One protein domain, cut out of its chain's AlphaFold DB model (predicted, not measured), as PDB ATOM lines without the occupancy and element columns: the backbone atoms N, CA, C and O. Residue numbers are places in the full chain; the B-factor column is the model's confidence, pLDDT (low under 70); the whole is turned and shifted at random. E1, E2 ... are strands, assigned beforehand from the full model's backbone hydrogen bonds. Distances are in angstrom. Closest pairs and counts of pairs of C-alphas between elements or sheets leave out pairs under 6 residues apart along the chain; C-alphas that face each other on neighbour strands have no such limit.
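AT A GLANCE: This is residues 37 to 133 and 141 to 165 of the 399 residues of an uncharacterized protein of Porphyromonadaceae bacterium KH3R12 (UniProt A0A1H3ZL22). This domain of little regular structure, 46 of 122 printed residues in named elements, is one mixed seven-stranded sheet curled like part of a barrel, edges E1 and E4 together; residues 127 to 133 stick out. The sheet runs E1 E7 E6 E5 E2 E3 E4, all strand, compact (radius of gyration of the C-alphas 14.9 A), spanning 50 by 29 by 25 A.

IN THESE COORDINATES: E1 is residues 40 to 45, from C-alpha 40 at (-31.170, 26.422, 11.008). E2 is 66 to 73, 22.4 A long; E3 81 to 88, 22.3 A; E4 91 to 94; E5 110 to 117; E6 142 to 146; E7 158 to 164, ending at C-alpha 164 (-49.054, 26.508, 10.933).

HOW THE PARTS SIT: In this folded sheet, bent back on itself, E1 E7 face E5 E2 E3 E4, with E6 the hinge. E1 and E7 are parallel; N 41 and O 158 are 2.8 A apart, within hydrogen-bond range. E2 E3 E4 are a meander, each strand the antiparallel neighbour of the one before; with E5, the antiparallel neighbour of E2, they form a Greek key. The closest C-alphas of E1 and E4, Leu 41 and Thr 91, are 4.8 A apart.

THE WHOLE: Residues 134 to 140 are cut out, a 14.0 A gap between C-alphas 133 and 141. Links E1 to E2, E4 to E5 and E6 to E7 are long. pLDDT is under 70 at residues 45 to 59 and 147 to 150.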
ATOM      1  N   GLN A  37     -21.766  27.591  16.414       88.88
ATOM      2  CA  GLN A  37     -23.105  28.143  16.474       88.88
ATOM      3  C   GLN A  37     -24.100  27.210  15.781       88.88
ATOM      4  O   GLN A  37     -23.874  26.784  14.648       88.88
ATOM      5  N   LEU A  38     -25.236  26.949  16.423       88.88
ATOM      6  CA  LEU A  38     -26.366  26.312  15.756       88.88
ATOM      7  C   LEU A  38     -26.934  27.266  14.700       88.88
ATOM      8  O   LEU A  38     -27.345  28.374  15.041       88.88
ATOM      9  N   THR A  39     -27.017  26.808  13.453       87.06
ATOM     10  CA  THR A  39     -27.740  27.473  12.360       87.06
ATOM     11  C   THR A  39     -28.871  26.571  11.876       87.06
ATOM     12  O   THR A  39     -28.797  25.349  12.015       87.06
ATOM     13  N   LEU A  40     -29.952  27.159  11.357       84.06
ATOM     14  CA  LEU A  40     -31.170  26.422  11.008       84.06
ATOM     15  C   LEU A  40     -31.563  26.688   9.557       84.06
ATOM     16  O   LEU A  40     -31.603  27.837   9.119       84.06
ATOM     17  N   LEU A  41     -31.898  25.629   8.827       81.31
ATOM     18  CA  LEU A  41     -32.433  25.692   7.470       81.31
ATOM     19  C   LEU A  41     -33.958  25.546   7.531       81.31
ATOM     20  O   LEU A  41     -34.450  24.434   7.740       81.31
ATOM     21  N   PRO A  42     -34.726  26.638   7.390       79.88
ATOM     22  CA  PRO A  42     -36.163  26.574   7.539       79.88
ATOM     23  C   PRO A  42     -36.850  26.023   6.294       79.88
ATOM     24  O   PRO A  42     -36.457  26.259   5.153       79.88
ATOM     25  N   SER A  43     -37.964  25.363   6.546       75.31
ATOM     26  CA  SER A  43     -38.959  24.975   5.561       75.31
ATOM     27  C   SER A  43     -40.335  25.079   6.205       75.31
ATOM     28  O   SER A  43     -40.455  24.970   7.426       75.31
ATOM     29  N   VAL A  44     -41.370  25.322   5.409       74.56
ATOM     30  CA  VAL A  44     -42.751  25.389   5.898       74.56
ATOM     31  C   VAL A  44     -43.505  24.226   5.272       74.56
ATOM     32  O   VAL A  44     -43.486  24.057   4.049       74.56
ATOM     33  N   ALA A  45     -44.099  23.387   6.114       68.94
ATOM     34  CA  ALA A  45     -44.993  22.332   5.678       68.94
ATOM     35  C   ALA A  45     -46.194  22.975   4.988       68.94
ATOM     36  O   ALA A  45     -46.795  23.909   5.523       68.94
ATOM     37  N   ASP A  46     -46.524  22.488   3.795       62.66
ATOM     38  CA  ASP A  46     -47.698  22.979   3.088       62.66
ATOM     39  C   ASP A  46     -48.963  22.708   3.916       62.66
ATOM     40  O   ASP A  46     -49.086  21.690   4.612       62.66
ATOM     41  N   ARG A  47     -49.934  23.609   3.816       62.97
ATOM     42  CA  ARG A  47     -51.247  23.369   4.407       62.97
ATOM     43  C   ARG A  47     -51.923  22.298   3.554       62.97
ATOM     44  O   ARG A  47     -51.940  22.382   2.329       62.97
ATOM     45  N   ASN A  48     -52.432  21.245   4.188       53.44
ATOM     46  CA  ASN A  48     -53.071  20.100   3.521       53.44
ATOM     47  C   ASN A  48     -52.146  19.185   2.670       53.44
ATOM     48  O   ASN A  48     -52.668  18.349   1.930       53.44
ATOM     49  N   LYS A  49     -50.804  19.254   2.793       47.28
ATOM     50  CA  LYS A  49     -49.872  18.236   2.243       47.28
ATOM     51  C   LYS A  49     -48.722  17.895   3.204       47.28
ATOM     52  O   LYS A  49     -48.353  18.688   4.055       47.28
ATOM     53  N   VAL A  50     -48.087  16.736   2.992       35.28
ATOM     54  CA  VAL A  50     -46.815  16.323   3.638       35.28
ATOM     55  C   VAL A  50     -45.596  16.772   2.800       35.28
ATOM     56  O   VAL A  50     -44.500  16.239   2.927       35.28
ATOM     57  N   GLU A  51     -45.766  17.736   1.890       36.31
ATOM     58  CA  GLU A  51     -44.655  18.261   1.089       36.31
ATOM     59  C   GLU A  51     -43.992  19.434   1.819       36.31
ATOM     60  O   GLU A  51     -44.602  20.471   2.081       36.31
ATOM     61  N   VAL A  52     -42.713  19.251   2.142       37.84
ATOM     62  CA  VAL A  52     -41.822  20.279   2.676       37.84
ATOM     63  C   VAL A  52     -41.340  21.119   1.496       37.84
ATOM     64  O   VAL A  52     -40.514  20.666   0.702       37.84
ATOM     65  N   ARG A  53     -41.862  22.337   1.332       39.84
ATOM     66  CA  ARG A  53     -41.369  23.220   0.269       39.84
ATOM     67  C   ARG A  53     -40.049  23.848   0.710       39.84
ATOM     68  O   ARG A  53     -40.021  24.691   1.606       39.84
ATOM     69  N   ALA A  54     -38.958  23.470   0.047       37.72
ATOM     70  CA  ALA A  54     -37.810  24.362  -0.079       37.72
ATOM     71  C   ALA A  54     -38.257  25.606  -0.868       37.72
ATOM     72  O   ALA A  54     -39.084  25.486  -1.773       37.72
ATOM     73  N   ALA A  55     -37.748  26.778  -0.480       32.22
ATOM     74  CA  ALA A  55     -38.133  28.103  -0.973       32.22
ATOM     75  C   ALA A  55     -38.624  28.117  -2.439       32.22
ATOM     76  O   ALA A  55     -37.843  27.952  -3.376       32.22
ATOM     77  N   GLY A  56     -39.936  28.300  -2.631       32.56
ATOM     78  CA  GLY A  56     -40.523  28.586  -3.942       32.56
ATOM     79  C   GLY A  56     -40.255  30.031  -4.382       32.56
ATOM     80  O   GLY A  56     -39.643  30.807  -3.653       32.56
ATOM     81  N   ASN A  57     -40.773  30.415  -5.555       35.22
ATOM     82  CA  ASN A  57     -40.604  31.755  -6.154       35.22
ATOM     83  C   ASN A  57     -41.102  32.935  -5.284       35.22
ATOM     84  O   ASN A  57     -40.843  34.082  -5.636       35.22
ATOM     85  N   ILE A  58     -41.793  32.669  -4.169       49.47
ATOM     86  CA  ILE A  58     -42.110  33.638  -3.115       49.47
ATOM     87  C   ILE A  58     -41.713  32.979  -1.782       49.47
ATOM     88  O   ILE A  58     -42.365  32.012  -1.374       49.47
ATOM     89  N   PRO A  59     -40.621  33.408  -1.130       61.06
ATOM     90  CA  PRO A  59     -40.207  32.830   0.142       61.06
ATOM     91  C   PRO A  59     -41.172  33.260   1.258       61.06
ATOM     92  O   PRO A  59     -41.577  34.416   1.310       61.06
ATOM     93  N   PHE A  60     -41.536  32.337   2.158       73.69
ATOM     94  CA  PHE A  60     -42.336  32.674   3.347       73.69
ATOM     95  C   PHE A  60     -41.560  33.603   4.290       73.69
ATOM     96  O   PHE A  60     -42.121  34.538   4.850       73.69
ATOM     97  N   PHE A  61     -40.263  33.330   4.458       81.94
ATOM     98  CA  PHE A  61     -39.374  34.128   5.291       81.94
ATOM     99  C   PHE A  61     -38.619  35.151   4.451       81.94
ATOM    100  O   PHE A  61     -38.011  34.821   3.429       81.94
ATOM    101  N   GLU A  62     -38.611  36.384   4.932       87.38
ATOM    102  CA  GLU A  62     -37.855  37.496   4.367       87.38
ATOM    103  C   GLU A  62     -36.666  37.838   5.271       87.38
ATOM    104  O   GLU A  62     -36.681  37.570   6.478       87.38
ATOM    105  N   ASN A  63     -35.602  38.410   4.695       90.12
ATOM    106  CA  ASN A  63     -34.432  38.820   5.476       90.12
ATOM    107  C   ASN A  63     -34.858  39.783   6.597       90.12
ATOM    108  O   ASN A  63     -35.586  40.743   6.351       90.12
ATOM    109  N   GLY A  64     -34.395  39.523   7.820       91.50
ATOM    110  CA  GLY A  64     -34.800  40.274   9.010       91.50
ATOM    111  C   GLY A  64     -36.029  39.720   9.738       91.50
ATOM    112  O   GLY A  64     -36.402  40.257  10.775       91.50
ATOM    113  N   ASN A  65     -36.664  38.650   9.245       92.00
ATOM    114  CA  ASN A  65     -37.684  37.941  10.018       92.00
ATOM    115  C   ASN A  65     -37.054  37.234  11.222       92.00
ATOM    116  O   ASN A  65     -36.091  36.484  11.070       92.00
ATOM    117  N   ASP A  66     -37.649  37.419  12.397       95.62
ATOM    118  CA  ASP A  66     -37.156  36.848  13.647       95.62
ATOM    119  C   ASP A  66     -37.990  35.643  14.101       95.62
ATOM    120  O   ASP A  66     -39.221  35.643  14.011       95.62
ATOM    121  N   ILE A  67     -37.311  34.647  14.672       96.12
ATOM    122  CA  ILE A  67     -37.908  33.521  15.398       96.12
ATOM    123  C   ILE A  67     -37.328  33.422  16.807       96.12
ATOM    124  O   ILE A  67     -36.240  33.922  17.103       96.12
ATOM    125  N   THR A  68     -38.043  32.719  17.680       97.81
ATOM    126  CA  THR A  68     -37.492  32.249  18.954       97.81
ATOM    127  C   THR A  68     -37.240  30.754  18.874       97.81
ATOM    128  O   THR A  68     -38.138  29.998  18.513       97.81
ATOM    129  N   VAL A  69     -36.029  30.328  19.227       96.56
ATOM    130  CA  VAL A  69     -35.620  28.921  19.272       96.56
ATOM    131  C   VAL A  69     -35.467  28.511  20.728       96.56
ATOM    132  O   VAL A  69     -34.678  29.102  21.456       96.56
ATOM    133  N   GLN A  70     -36.214  27.507  21.163       97.12
ATOM    134  CA  GLN A  70     -36.057  26.894  22.472       97.12
ATOM    135  C   GLN A  70     -35.263  25.599  22.343       97.12
ATOM    136  O   GLN A  70     -35.642  24.705  21.588       97.12
ATOM    137  N   VAL A  71     -34.179  25.494  23.105       93.62
ATOM    138  CA  VAL A  71     -33.268  24.346  23.086       93.62
ATOM    139  C   VAL A  71     -33.278  23.667  24.445       93.62
ATOM    140  O   VAL A  71     -33.127  24.325  25.474       93.62
ATOM    141  N   LYS A  72     -33.407  22.342  24.435       93.44
ATOM    142  CA  LYS A  72     -33.185  21.471  25.586       93.44
ATOM    143  C   LYS A  72     -32.063  20.495  25.260       93.44
ATOM    144  O   LYS A  72     -32.062  19.864  24.201       93.44
ATOM    145  N   THR A  73     -31.100  20.364  26.162       91.19
ATOM    146  CA  THR A  73     -29.877  19.582  25.926       91.19
ATOM    147  C   THR A  73     -29.902  18.212  26.597       91.19
ATOM    148  O   THR A  73     -30.681  17.972  27.512       91.19
ATOM    149  N   SER A  74     -28.988  17.323  26.211       87.50
ATOM    150  CA  SER A  74     -28.836  15.992  26.812       87.50
ATOM    151  C   SER A  74     -28.385  15.981  28.279       87.50
ATOM    152  O   SER A  74     -28.372  14.923  28.912       87.50
ATOM    153  N   ARG A  75     -28.021  17.137  28.853       89.75
ATOM    154  CA  ARG A  75     -27.625  17.246  30.262       89.75
ATOM    155  C   ARG A  75     -28.789  16.870  31.178       89.75
ATOM    156  O   ARG A  75     -29.922  17.308  30.990       89.75
ATOM    157  N   THR A  76     -28.499  16.075  32.205       87.38
ATOM    158  CA  THR A  76     -29.502  15.651  33.187       87.38
ATOM    159  C   THR A  76     -30.120  16.863  33.885       87.38
ATOM    160  O   THR A  76     -29.402  17.688  34.441       87.38
ATOM    161  N   GLY A  77     -31.453  16.953  33.863       87.19
ATOM    162  CA  GLY A  77     -32.193  18.071  34.457       87.19
ATOM    163  C   GLY A  77     -32.155  19.366  33.642       87.19
ATOM    164  O   GLY A  77     -32.414  20.422  34.205       87.19
ATOM    165  N   SER A  78     -31.804  19.315  32.351       90.19
ATOM    166  CA  SER A  78     -31.881  20.491  31.482       90.19
ATOM    167  C   SER A  78     -33.335  20.921  31.246       90.19
ATOM    168  O   SER A  78     -34.220  20.095  31.005       90.19
ATOM    169  N   ASP A  79     -33.553  22.233  31.271       94.12
ATOM    170  CA  ASP A  79     -34.804  22.873  30.872       94.12
ATOM    171  C   ASP A  79     -34.649  23.558  29.510       94.12
ATOM    172  O   ASP A  79     -33.544  23.692  28.973       94.12
ATOM    173  N   PHE A  80     -35.773  23.995  28.943       95.25
ATOM    174  CA  PHE A  80     -35.771  24.798  27.729       95.25
ATOM    175  C   PHE A  80     -35.177  26.183  27.975       95.25
ATOM    176  O   PHE A  80     -35.643  26.928  28.835       95.25
ATOM    177  N   VAL A  81     -34.203  26.553  27.145       96.38
ATOM    178  CA  VAL A  81     -33.649  27.909  27.087       96.38
ATOM    179  C   VAL A  81     -33.986  28.530  25.736       96.38
ATOM    180  O   VAL A  81     -33.819  27.884  24.701       96.38
ATOM    181  N   SER A  82     -34.484  29.767  25.749       97.00
ATOM    182  CA  SER A  82     -34.889  30.511  24.551       97.00
ATOM    183  C   SER A  82     -33.742  31.360  24.000       97.00
ATOM    184  O   SER A  82     -33.109  32.102  24.747       97.00
ATOM    185  N   TYR A  83     -33.551  31.317  22.686       96.94
ATOM    186  CA  TYR A  83     -32.540  32.067  21.946       96.94
ATOM    187  C   TYR A  83     -33.191  32.798  20.756       96.94
ATOM    188  O   TYR A  83     -34.002  32.192  20.043       96.94
ATOM    189  N   PRO A  84     -32.884  34.085  20.518       97.00
ATOM    190  CA  PRO A  84     -33.374  34.823  19.358       97.00
ATOM    191  C   PRO A  84     -32.554  34.526  18.098       97.00
ATOM    192  O   PRO A  84     -31.320  34.530  18.111       97.00
ATOM    193  N   TYR A  85     -33.256  34.320  16.988       96.94
ATOM    194  CA  TYR A  85     -32.666  34.026  15.687       96.94
ATOM    195  C   TYR A  85     -33.296  34.898  14.600       96.94
ATOM    196  O   TYR A  85     -34.496  35.154  14.643       96.94
ATOM    197  N   THR A  86     -32.506  35.290  13.603       96.75
ATOM    198  CA  THR A  86     -32.936  36.119  12.469       96.75
ATOM    199  C   THR A  86     -32.646  35.407  11.154       96.75
ATOM    200  O   THR A  86     -31.571  34.829  10.965       96.75
ATOM    201  N   TYR A  87     -33.611  35.447  10.241       92.75
ATOM    202  CA  TYR A  87     -33.472  34.903   8.899       92.75
ATOM    203  C   TYR A  87     -32.596  35.811   8.044       92.75
ATOM    204  O   TYR A  87     -32.891  36.998   7.892       92.75
ATOM    205  N   ASN A  88     -31.549  35.246   7.453       89.25
ATOM    206  CA  ASN A  88     -30.691  35.913   6.485       89.25
ATOM    207  C   ASN A  88     -30.247  34.916   5.409       89.25
ATOM    208  O   ASN A  88     -29.614  33.903   5.705       89.25
ATOM    209  N   ASN A  89     -30.546  35.226   4.146       81.12
ATOM    210  CA  ASN A  89     -30.051  34.511   2.964       81.12
ATOM    211  C   ASN A  89     -30.243  32.982   3.022       81.12
ATOM    212  O   ASN A  89     -29.333  32.225   2.687       81.12
ATOM    213  N   GLY A  90     -31.428  32.519   3.433       77.56
ATOM    214  CA  GLY A  90     -31.787  31.097   3.390       77.56
ATOM    215  C   GLY A  90     -31.661  30.341   4.710       77.56
ATOM    216  O   GLY A  90     -32.093  29.196   4.773       77.56
ATOM    217  N   THR A  91     -31.116  30.949   5.767       83.38
ATOM    218  CA  THR A  91     -30.967  30.295   7.079       83.38
ATOM    219  C   THR A  91     -31.330  31.230   8.225       83.38
ATOM    220  O   THR A  91     -31.275  32.450   8.083       83.38
ATOM    221  N   PHE A  92     -31.687  30.653   9.368       88.50
ATOM    222  CA  PHE A  92     -31.748  31.362  10.639       88.50
ATOM    223  C   PHE A  92     -30.424  31.194  11.387       88.50
ATOM    224  O   PHE A  92     -29.969  30.072  11.626       88.50
ATOM    225  N   ALA A  93     -29.851  32.317  11.805       91.94
ATOM    226  CA  ALA A  93     -28.685  32.390  12.680       91.94
ATOM    227  C   ALA A  93     -28.982  33.334  13.855       91.94
ATOM    228  O   ALA A  93     -30.063  33.915  13.926       91.94
ATOM    229  N   GLU A  94     -28.047  33.470  14.792       93.81
ATOM    230  CA  GLU A  94     -28.209  34.357  15.950       93.81
ATOM    231  C   GLU A  94     -28.554  35.786  15.528       93.81
ATOM    232  O   GLU A  94     -27.979  36.326  14.582       93.81
ATOM    233  N   LYS A  95     -29.483  36.405  16.259       92.31
ATOM    234  CA  LYS A  95     -29.907  37.788  16.008       92.31
ATOM    235  C   LYS A  95     -28.787  38.801  16.276       92.31
ATOM    236  O   LYS A  95     -28.626  39.767  15.534       92.31
ATOM    237  N   ALA A  96     -28.004  38.576  17.328       91.25
ATOM    238  CA  ALA A  96     -26.803  39.341  17.641       91.25
ATOM    239  C   ALA A  96     -25.731  38.428  18.241       91.25
ATOM    240  O   ALA A  96     -26.048  37.390  18.820       91.25
ATOM    241  N   GLN A  97     -24.469  38.837  18.116       88.38
ATOM    242  CA  GLN A  97     -23.316  38.041  18.532       88.38
ATOM    243  C   GLN A  97     -23.433  37.568  19.989       88.38
ATOM    244  O   GLN A  97     -23.549  38.380  20.910       88.38
ATOM    245  N   GLY A  98     -23.368  36.254  20.193       86.12
ATOM    246  CA  GLY A  98     -23.451  35.616  21.505       86.12
ATOM    247  C   GLY A  98     -24.876  35.402  22.024       86.12
ATOM    248  O   GLY A  98     -25.031  34.938  23.151       86.12
ATOM    249  N   GLN A  99     -25.914  35.733  21.246       90.81
ATOM    250  CA  GLN A  99     -27.314  35.505  21.628       90.81
ATOM    251  C   GLN A  99     -27.878  34.184  21.089       90.81
ATOM    252  O   GLN A  99     -28.972  33.793  21.488       90.81
ATOM    253  N   GLY A 100     -27.166  33.495  20.192       90.25
ATOM    254  CA  GLY A 100     -27.557  32.173  19.701       90.25
ATOM    255  C   GLY A 100     -27.207  31.028  20.653       90.25
ATOM    256  O   GLY A 100     -26.547  31.213  21.678       90.25
ATOM    257  N   PHE A 101     -27.617  29.813  20.284       92.19
ATOM    258  CA  PHE A 101     -27.118  28.604  20.933       92.19
ATOM    259  C   PHE A 101     -25.751  28.222  20.354       92.19
ATOM    260  O   PHE A 101     -25.586  28.105  19.136       92.19
ATOM    261  N   PHE A 102     -24.795  27.972  21.247       90.81
ATOM    262  CA  PHE A 102     -23.454  27.504  20.918       90.81
ATOM    263  C   PHE A 102     -23.219  26.146  21.567       90.81
ATOM    264  O   PHE A 102     -23.460  25.975  22.767       90.81
ATOM    265  N   PHE A 103     -22.741  25.184  20.782       84.75
ATOM    266  CA  PHE A 103     -22.459  23.849  21.287       84.75
ATOM    267  C   PHE A 103     -21.292  23.886  22.288       84.75
ATOM    268  O   PHE A 103     -20.216  24.406  21.967       84.75
ATOM    269  N   PRO A 104     -21.478  23.345  23.505       81.19
ATOM    270  CA  PRO A 104     -20.397  23.236  24.474       81.19
ATOM    271  C   PRO A 104     -19.425  22.110  24.084       81.19
ATOM    272  O   PRO A 104     -19.786  21.154  23.401       81.19
ATOM    273  N   ALA A 105     -18.186  22.200  24.569       79.12
ATOM    274  CA  ALA A 105     -17.103  21.265  24.242       79.12
ATOM    275  C   ALA A 105     -17.266  19.847  24.837       79.12
ATOM    276  O   ALA A 105     -16.475  18.951  24.561       79.12
ATOM    277  N   ASP A 106     -18.278  19.620  25.675       79.69
ATOM    278  CA  ASP A 106     -18.424  18.431  26.522       79.69
ATOM    279  C   ASP A 106     -19.341  17.346  25.929       79.69
ATOM    280  O   ASP A 106     -19.977  16.600  26.669       79.69
ATOM    281  N   GLN A 107     -19.419  17.258  24.595       75.00
ATOM    282  CA  GLN A 107     -20.285  16.319  23.856       75.00
ATOM    283  C   GLN A 107     -21.788  16.446  24.171       75.00
ATOM    284  O   GLN A 107     -22.581  15.568  23.818       75.00
ATOM    285  N   THR A 108     -22.212  17.537  24.813       83.31
ATOM    286  CA  THR A 108     -23.636  17.827  24.984       83.31
ATOM    287  C   THR A 108     -24.273  18.052  23.612       83.31
ATOM    288  O   THR A 108     -23.803  18.871  22.822       83.31
ATOM    289  N   PHE A 109     -25.383  17.367  23.357       85.31
ATOM    290  CA  PHE A 109     -26.178  17.512  22.140       85.31
ATOM    291  C   PHE A 109     -27.556  18.091  22.470       85.31
ATOM    292  O   PHE A 109     -27.980  18.111  23.632       85.31
ATOM    293  N   ILE A 110     -28.264  18.575  21.451       87.31
ATOM    294  CA  ILE A 110     -29.646  19.039  21.612       87.31
ATOM    295  C   ILE A 110     -30.559  17.819  21.570       87.31
ATOM    296  O   ILE A 110     -30.538  17.066  20.604       87.31
ATOM    297  N   SER A 111     -31.331  17.626  22.635       83.69
ATOM    298  CA  SER A 111     -32.292  16.527  22.782       83.69
ATOM    299  C   SER A 111     -33.696  16.895  22.302       83.69
ATOM    300  O   SER A 111     -34.452  16.027  21.887       83.69
ATOM    301  N   GLU A 112     -34.056  18.178  22.379       89.12
ATOM    302  CA  GLU A 112     -35.345  18.687  21.914       89.12
ATOM    303  C   GLU A 112     -35.150  20.138  21.469       89.12
ATOM    304  O   GLU A 112     -34.515  20.934  22.171       89.12
ATOM    305  N   LEU A 113     -35.684  20.480  20.300       89.62
ATOM    306  CA  LEU A 113     -35.650  21.831  19.751       89.62
ATOM    307  C   LEU A 113     -37.055  22.245  19.332       89.62
ATOM    308  O   LEU A 113     -37.725  21.529  18.589       89.62
ATOM    309  N   LYS A 114     -37.484  23.425  19.777       94.56
ATOM    310  CA  LYS A 114     -38.717  24.076  19.325       94.56
ATOM    311  C   LYS A 114     -38.385  25.412  18.699       94.56
ATOM    312  O   LYS A 114     -37.497  26.109  19.176       94.56
ATOM    313  N   ALA A 115     -39.106  25.793  17.660       93.50
ATOM    314  CA  ALA A 115     -38.974  27.113  17.068       93.50
ATOM    315  C   ALA A 115     -40.339  27.744  16.833       93.50
ATOM    316  O   ALA A 115     -41.316  27.053  16.546       93.50
ATOM    317  N   PHE A 116     -40.380  29.065  16.952       96.44
ATOM    318  CA  PHE A 116     -41.604  29.847  16.976       96.44
ATOM    319  C   PHE A 116     -41.453  31.067  16.072       96.44
ATOM    320  O   PHE A 116     -40.579  31.903  16.305       96.44
ATOM    321  N   TRP A 117     -42.310  31.156  15.053       93.25
ATOM    322  CA  TRP A 117     -42.477  32.338  14.209       93.25
ATOM    323  C   TRP A 117     -43.878  32.955  14.380       93.25
ATOM    324  O   TRP A 117     -44.855  32.201  14.428       93.25
ATOM    325  N   PRO A 118     -44.013  34.289  14.457       93.62
ATOM    326  CA  PRO A 118     -42.934  35.252  14.706       93.62
ATOM    327  C   PRO A 118     -42.204  34.954  16.028       93.62
ATOM    328  O   PRO A 118     -42.628  34.074  16.781       93.62
ATOM    329  N   SER A 119     -41.106  35.646  16.328       94.75
ATOM    330  CA  SER A 119     -40.455  35.552  17.645       94.75
ATOM    331  C   SER A 119     -41.432  35.870  18.787       94.75
ATOM    332  O   SER A 119     -42.423  36.572  18.584       94.75
ATOM    333  N   PHE A 120     -41.160  35.400  20.009       92.94
ATOM    334  CA  PHE A 120     -42.023  35.690  21.165       92.94
ATOM    335  C   PHE A 120     -42.209  37.189  21.427       92.94
ATOM    336  O   PHE A 120     -43.279  37.588  21.864       92.94
ATOM    337  N   GLU A 121     -41.214  38.021  21.104       88.75
ATOM    338  CA  GLU A 121     -41.316  39.487  21.195       88.75
ATOM    339  C   GLU A 121     -42.406  40.059  20.274       88.75
ATOM    340  O   GLU A 121     -43.040  41.054  20.610       88.75
ATOM    341  N   ASN A 122     -42.636  39.411  19.129       86.75
ATOM    342  CA  ASN A 122     -43.583  39.838  18.099       86.75
ATOM    343  C   ASN A 122     -44.877  39.003  18.091       86.75
ATOM    344  O   ASN A 122     -45.810  39.303  17.345       86.75
ATOM    345  N   ARG A 123     -44.958  37.946  18.906       86.19
ATOM    346  CA  ARG A 123     -46.172  37.143  19.088       86.19
ATOM    347  C   ARG A 123     -47.099  37.846  20.077       86.19
ATOM    348  O   ARG A 123     -46.983  37.667  21.283       86.19
ATOM    349  N   GLY A 124     -48.013  38.655  19.544       78.44
ATOM    350  CA  GLY A 124     -49.079  39.308  20.310       78.44
ATOM    351  C   GLY A 124     -50.331  38.441  20.496       78.44
ATOM    352  O   GLY A 124     -50.299  37.222  20.321       78.44
ATOM    353  N   ALA A 125     -51.457  39.083  20.813       82.44
ATOM    354  CA  ALA A 125     -52.783  38.460  20.800       82.44
ATOM    355  C   ALA A 125     -53.196  38.025  19.378       82.44
ATOM    356  O   ALA A 125     -52.516  38.333  18.392       82.44
ATOM    357  N   VAL A 126     -54.293  37.272  19.263       87.50
ATOM    358  CA  VAL A 126     -54.880  36.922  17.960       87.50
ATOM    359  C   VAL A 126     -55.209  38.204  17.181       87.50
ATOM    360  O   VAL A 126     -55.858  39.109  17.703       87.50
ATOM    361  N   ILE A 127     -54.751  38.289  15.929       90.44
ATOM    362  CA  ILE A 127     -54.952  39.462  15.070       90.44
ATOM    363  C   ILE A 127     -56.293  39.321  14.350       90.44
ATOM    364  O   ILE A 127     -56.456  38.466  13.480       90.44
ATOM    365  N   THR A 128     -57.256  40.163  14.711       90.38
ATOM    366  CA  THR A 128     -58.597  40.168  14.111       90.38
ATOM    367  C   THR A 128     -58.706  41.092  12.902       90.38
ATOM    368  O   THR A 128     -59.544  40.862  12.040       90.38
ATOM    369  N   ASP A 129     -57.856  42.112  12.782       91.31
ATOM    370  CA  ASP A 129     -57.807  42.984  11.607       91.31
ATOM    371  C   ASP A 129     -56.618  42.621  10.712       91.31
ATOM    372  O   ASP A 129     -55.479  42.966  11.014       91.31
ATOM    373  N   GLN A 130     -56.881  41.895   9.623       93.69
ATOM    374  CA  GLN A 130     -55.860  41.364   8.713       93.69
ATOM    375  C   GLN A 130     -55.934  42.010   7.322       93.69
ATOM    376  O   GLN A 130     -55.461  41.443   6.345       93.69
ATOM    377  N   ARG A 131     -56.532  43.203   7.201       88.31
ATOM    378  CA  ARG A 131     -56.638  43.908   5.905       88.31
ATOM    379  C   ARG A 131     -55.282  44.329   5.349       88.31
ATOM    380  O   ARG A 131     -55.121  44.450   4.139       88.31
ATOM    381  N   ASP A 132     -54.331  44.570   6.241       90.12
ATOM    382  CA  ASP A 132     -52.943  44.860   5.913       90.12
ATOM    383  C   ASP A 132     -52.141  43.559   5.730       90.12
ATOM    384  O   ASP A 132     -52.293  42.613   6.506       90.12
ATOM    385  N   LEU A 133     -51.275  43.516   4.710       87.06
ATOM    386  CA  LEU A 133     -50.502  42.315   4.374       87.06
ATOM    387  C   LEU A 133     -49.563  41.897   5.512       87.06
ATOM    388  O   LEU A 133     -49.411  40.700   5.765       87.06
ATOM    389  N   ARG A 141     -49.112  32.334  12.368       92.62
ATOM    390  CA  ARG A 141     -48.036  31.811  13.231       92.62
ATOM    391  C   ARG A 141     -47.598  30.399  12.848       92.62
ATOM    392  O   ARG A 141     -48.405  29.549  12.466       92.62
ATOM    393  N   LEU A 142     -46.304  30.139  13.026       90.25
ATOM    394  CA  LEU A 142     -45.686  28.849  12.746       90.25
ATOM    395  C   LEU A 142     -44.926  28.299  13.946       90.25
ATOM    396  O   LEU A 142     -44.171  29.028  14.587       90.25
ATOM    397  N   THR A 143     -45.004  26.992  14.158       92.56
ATOM    398  CA  THR A 143     -44.166  26.271  15.118       92.56
ATOM    399  C   THR A 143     -43.434  25.118  14.450       92.56
ATOM    400  O   THR A 143     -43.968  24.468  13.559       92.56
ATOM    401  N   ALA A 144     -42.203  24.855  14.871       87.19
ATOM    402  CA  ALA A 144     -41.458  23.664  14.494       87.19
ATOM    403  C   ALA A 144     -41.025  22.921  15.755       87.19
ATOM    404  O   ALA A 144     -40.678  23.550  16.758       87.19
ATOM    405  N   HIS A 145     -41.021  21.592  15.698       85.50
ATOM    406  CA  HIS A 145     -40.642  20.751  16.825       85.50
ATOM    407  C   HIS A 145     -39.801  19.565  16.355       85.50
ATOM    408  O   HIS A 145     -40.205  18.825  15.461       85.50
ATOM    409  N   VAL A 146     -38.633  19.390  16.970       76.81
ATOM    410  CA  VAL A 146     -37.683  18.318  16.681       76.81
ATOM    411  C   VAL A 146     -37.383  17.583  17.988       76.81
ATOM    412  O   VAL A 146     -36.737  18.141  18.872       76.81
ATOM    413  N   THR A 147     -37.870  16.346  18.116       63.19
ATOM    414  CA  THR A 147     -37.772  15.521  19.343       63.19
ATOM    415  C   THR A 147     -36.833  14.324  19.223       63.19
ATOM    416  O   THR A 147     -36.436  13.762  20.235       63.19
ATOM    417  N   GLU A 148     -36.510  13.890  18.001       55.91
ATOM    418  CA  GLU A 148     -35.755  12.648  17.755       55.91
ATOM    419  C   GLU A 148     -34.349  12.889  17.196       55.91
ATOM    420  O   GLU A 148     -33.578  11.951  16.988       55.91
ATOM    421  N   ALA A 149     -33.981  14.148  16.956       58.47
ATOM    422  CA  ALA A 149     -32.652  14.476  16.483       58.47
ATOM    423  C   ALA A 149     -31.739  14.654  17.697       58.47
ATOM    424  O   ALA A 149     -31.815  15.665  18.384       58.47
ATOM    425  N   ASN A 150     -30.850  13.692  17.947       67.69
ATOM    426  CA  ASN A 150     -29.651  13.941  18.746       67.69
ATOM    427  C   ASN A 150     -28.763  14.911  17.948       67.69
ATOM    428  O   ASN A 150     -27.826  14.477  17.276       67.69
ATOM    429  N   ILE A 151     -29.108  16.204  17.926       77.81
ATOM    430  CA  ILE A 151     -28.408  17.187  17.093       77.81
ATOM    431  C   ILE A 151     -27.038  17.408  17.721       77.81
ATOM    432  O   ILE A 151     -26.905  18.065  18.760       77.81
ATOM    433  N   MET A 152     -26.033  16.817  17.089       80.31
ATOM    434  CA  MET A 152     -24.629  16.956  17.449       80.31
ATOM    435  C   MET A 152     -24.080  18.311  16.980       80.31
ATOM    436  O   MET A 152     -24.662  18.920  16.076       80.31
ATOM    437  N   PRO A 153     -22.952  18.777  17.546       74.44
ATOM    438  CA  PRO A 153     -22.251  19.940  17.019       74.44
ATOM    439  C   PRO A 153     -21.953  19.755  15.525       74.44
ATOM    440  O   PRO A 153     -21.381  18.741  15.122       74.44
ATOM    441  N   THR A 154     -22.385  20.712  14.704       73.25
ATOM    442  CA  THR A 154     -22.296  20.632  13.242       73.25
ATOM    443  C   THR A 154     -22.101  22.013  12.622       73.25
ATOM    444  O   THR A 154     -22.611  23.010  13.135       73.25
ATOM    445  N   ALA A 155     -21.363  22.064  11.508       71.12
ATOM    446  CA  ALA A 155     -21.230  23.259  10.671       71.12
ATOM    447  C   ALA A 155     -22.403  23.446   9.713       71.12
ATOM    448  O   ALA A 155     -22.651  24.563   9.262       71.12
ATOM    449  N   ASP A 156     -23.107  22.358   9.414       72.88
ATOM    450  CA  ASP A 156     -24.210  22.373   8.472       72.88
ATOM    451  C   ASP A 156     -25.494  22.866   9.151       72.88
ATOM    452  O   ASP A 156     -25.797  22.444  10.274       72.88
ATOM    453  N   PRO A 157     -26.285  23.719   8.477       76.94
ATOM    454  CA  PRO A 157     -27.577  24.150   8.983       76.94
ATOM    455  C   PRO A 157     -28.514  22.973   9.259       76.94
ATOM    456  O   PRO A 157     -28.745  22.122   8.399       76.94
ATOM    457  N   VAL A 158     -29.111  22.955  10.448       77.56
ATOM    458  CA  VAL A 158     -30.051  21.908  10.853       77.56
ATOM    459  C   VAL A 158     -31.411  22.161  10.196       77.56
ATOM    460  O   VAL A 158     -31.973  23.246  10.380       77.56
ATOM    461  N   PRO A 159     -31.978  21.196   9.448       79.44
ATOM    462  CA  PRO A 159     -33.300  21.346   8.854       79.44
ATOM    463  C   PRO A 159     -34.385  21.547   9.911       79.44
ATOM    464  O   PRO A 159     -34.454  20.818  10.900       79.44
ATOM    465  N   LEU A 160     -35.264  22.515   9.671       76.12
ATOM    466  CA  LEU A 160     -36.361  22.862  10.558       76.12
ATOM    467  C   LEU A 160     -37.660  22.958   9.758       76.12
ATOM    468  O   LEU A 160     -37.785  23.792   8.862       76.12
ATOM    469  N   VAL A 161     -38.623  22.094  10.078       80.81
ATOM    470  CA  VAL A 161     -39.925  22.047   9.397       80.81
ATOM    471  C   VAL A 161     -40.974  22.720  10.271       80.81
ATOM    472  O   VAL A 161     -41.350  22.203  11.322       80.81
ATOM    473  N   PHE A 162     -41.443  23.880   9.830       81.69
ATOM    474  CA  PHE A 162     -42.506  24.641  10.468       81.69
ATOM    475  C   PHE A 162     -43.891  24.160  10.031       81.69
ATOM    476  O   PHE A 162     -44.105  23.842   8.866       81.69
ATOM    477  N   GLN A 163     -44.843  24.172  10.955       83.38
ATOM    478  CA  GLN A 163     -46.264  23.925  10.739       83.38
ATOM    479  C   GLN A 163     -47.067  25.134  11.206       83.38
ATOM    480  O   GLN A 163     -46.690  25.801  12.171       83.38
ATOM    481  N   HIS A 164     -48.191  25.401  10.550       87.31
ATOM    482  CA  HIS A 164     -49.054  26.508  10.933       87.31
ATOM    483  C   HIS A 164     -49.855  26.201  12.209       87.31
ATOM    484  O   HIS A 164     -50.452  25.133  12.344       87.31
ATOM    485  N   GLU A 165     -49.917  27.165  13.131       90.00
ATOM    486  CA  GLU A 165     -50.649  27.031  14.400       90.00
ATOM    487  C   GLU A 165     -52.163  27.252  14.241       90.00
ATOM    488  O   GLU A 165     -52.938  26.792  15.077       90.00
TER     489      GLU A 165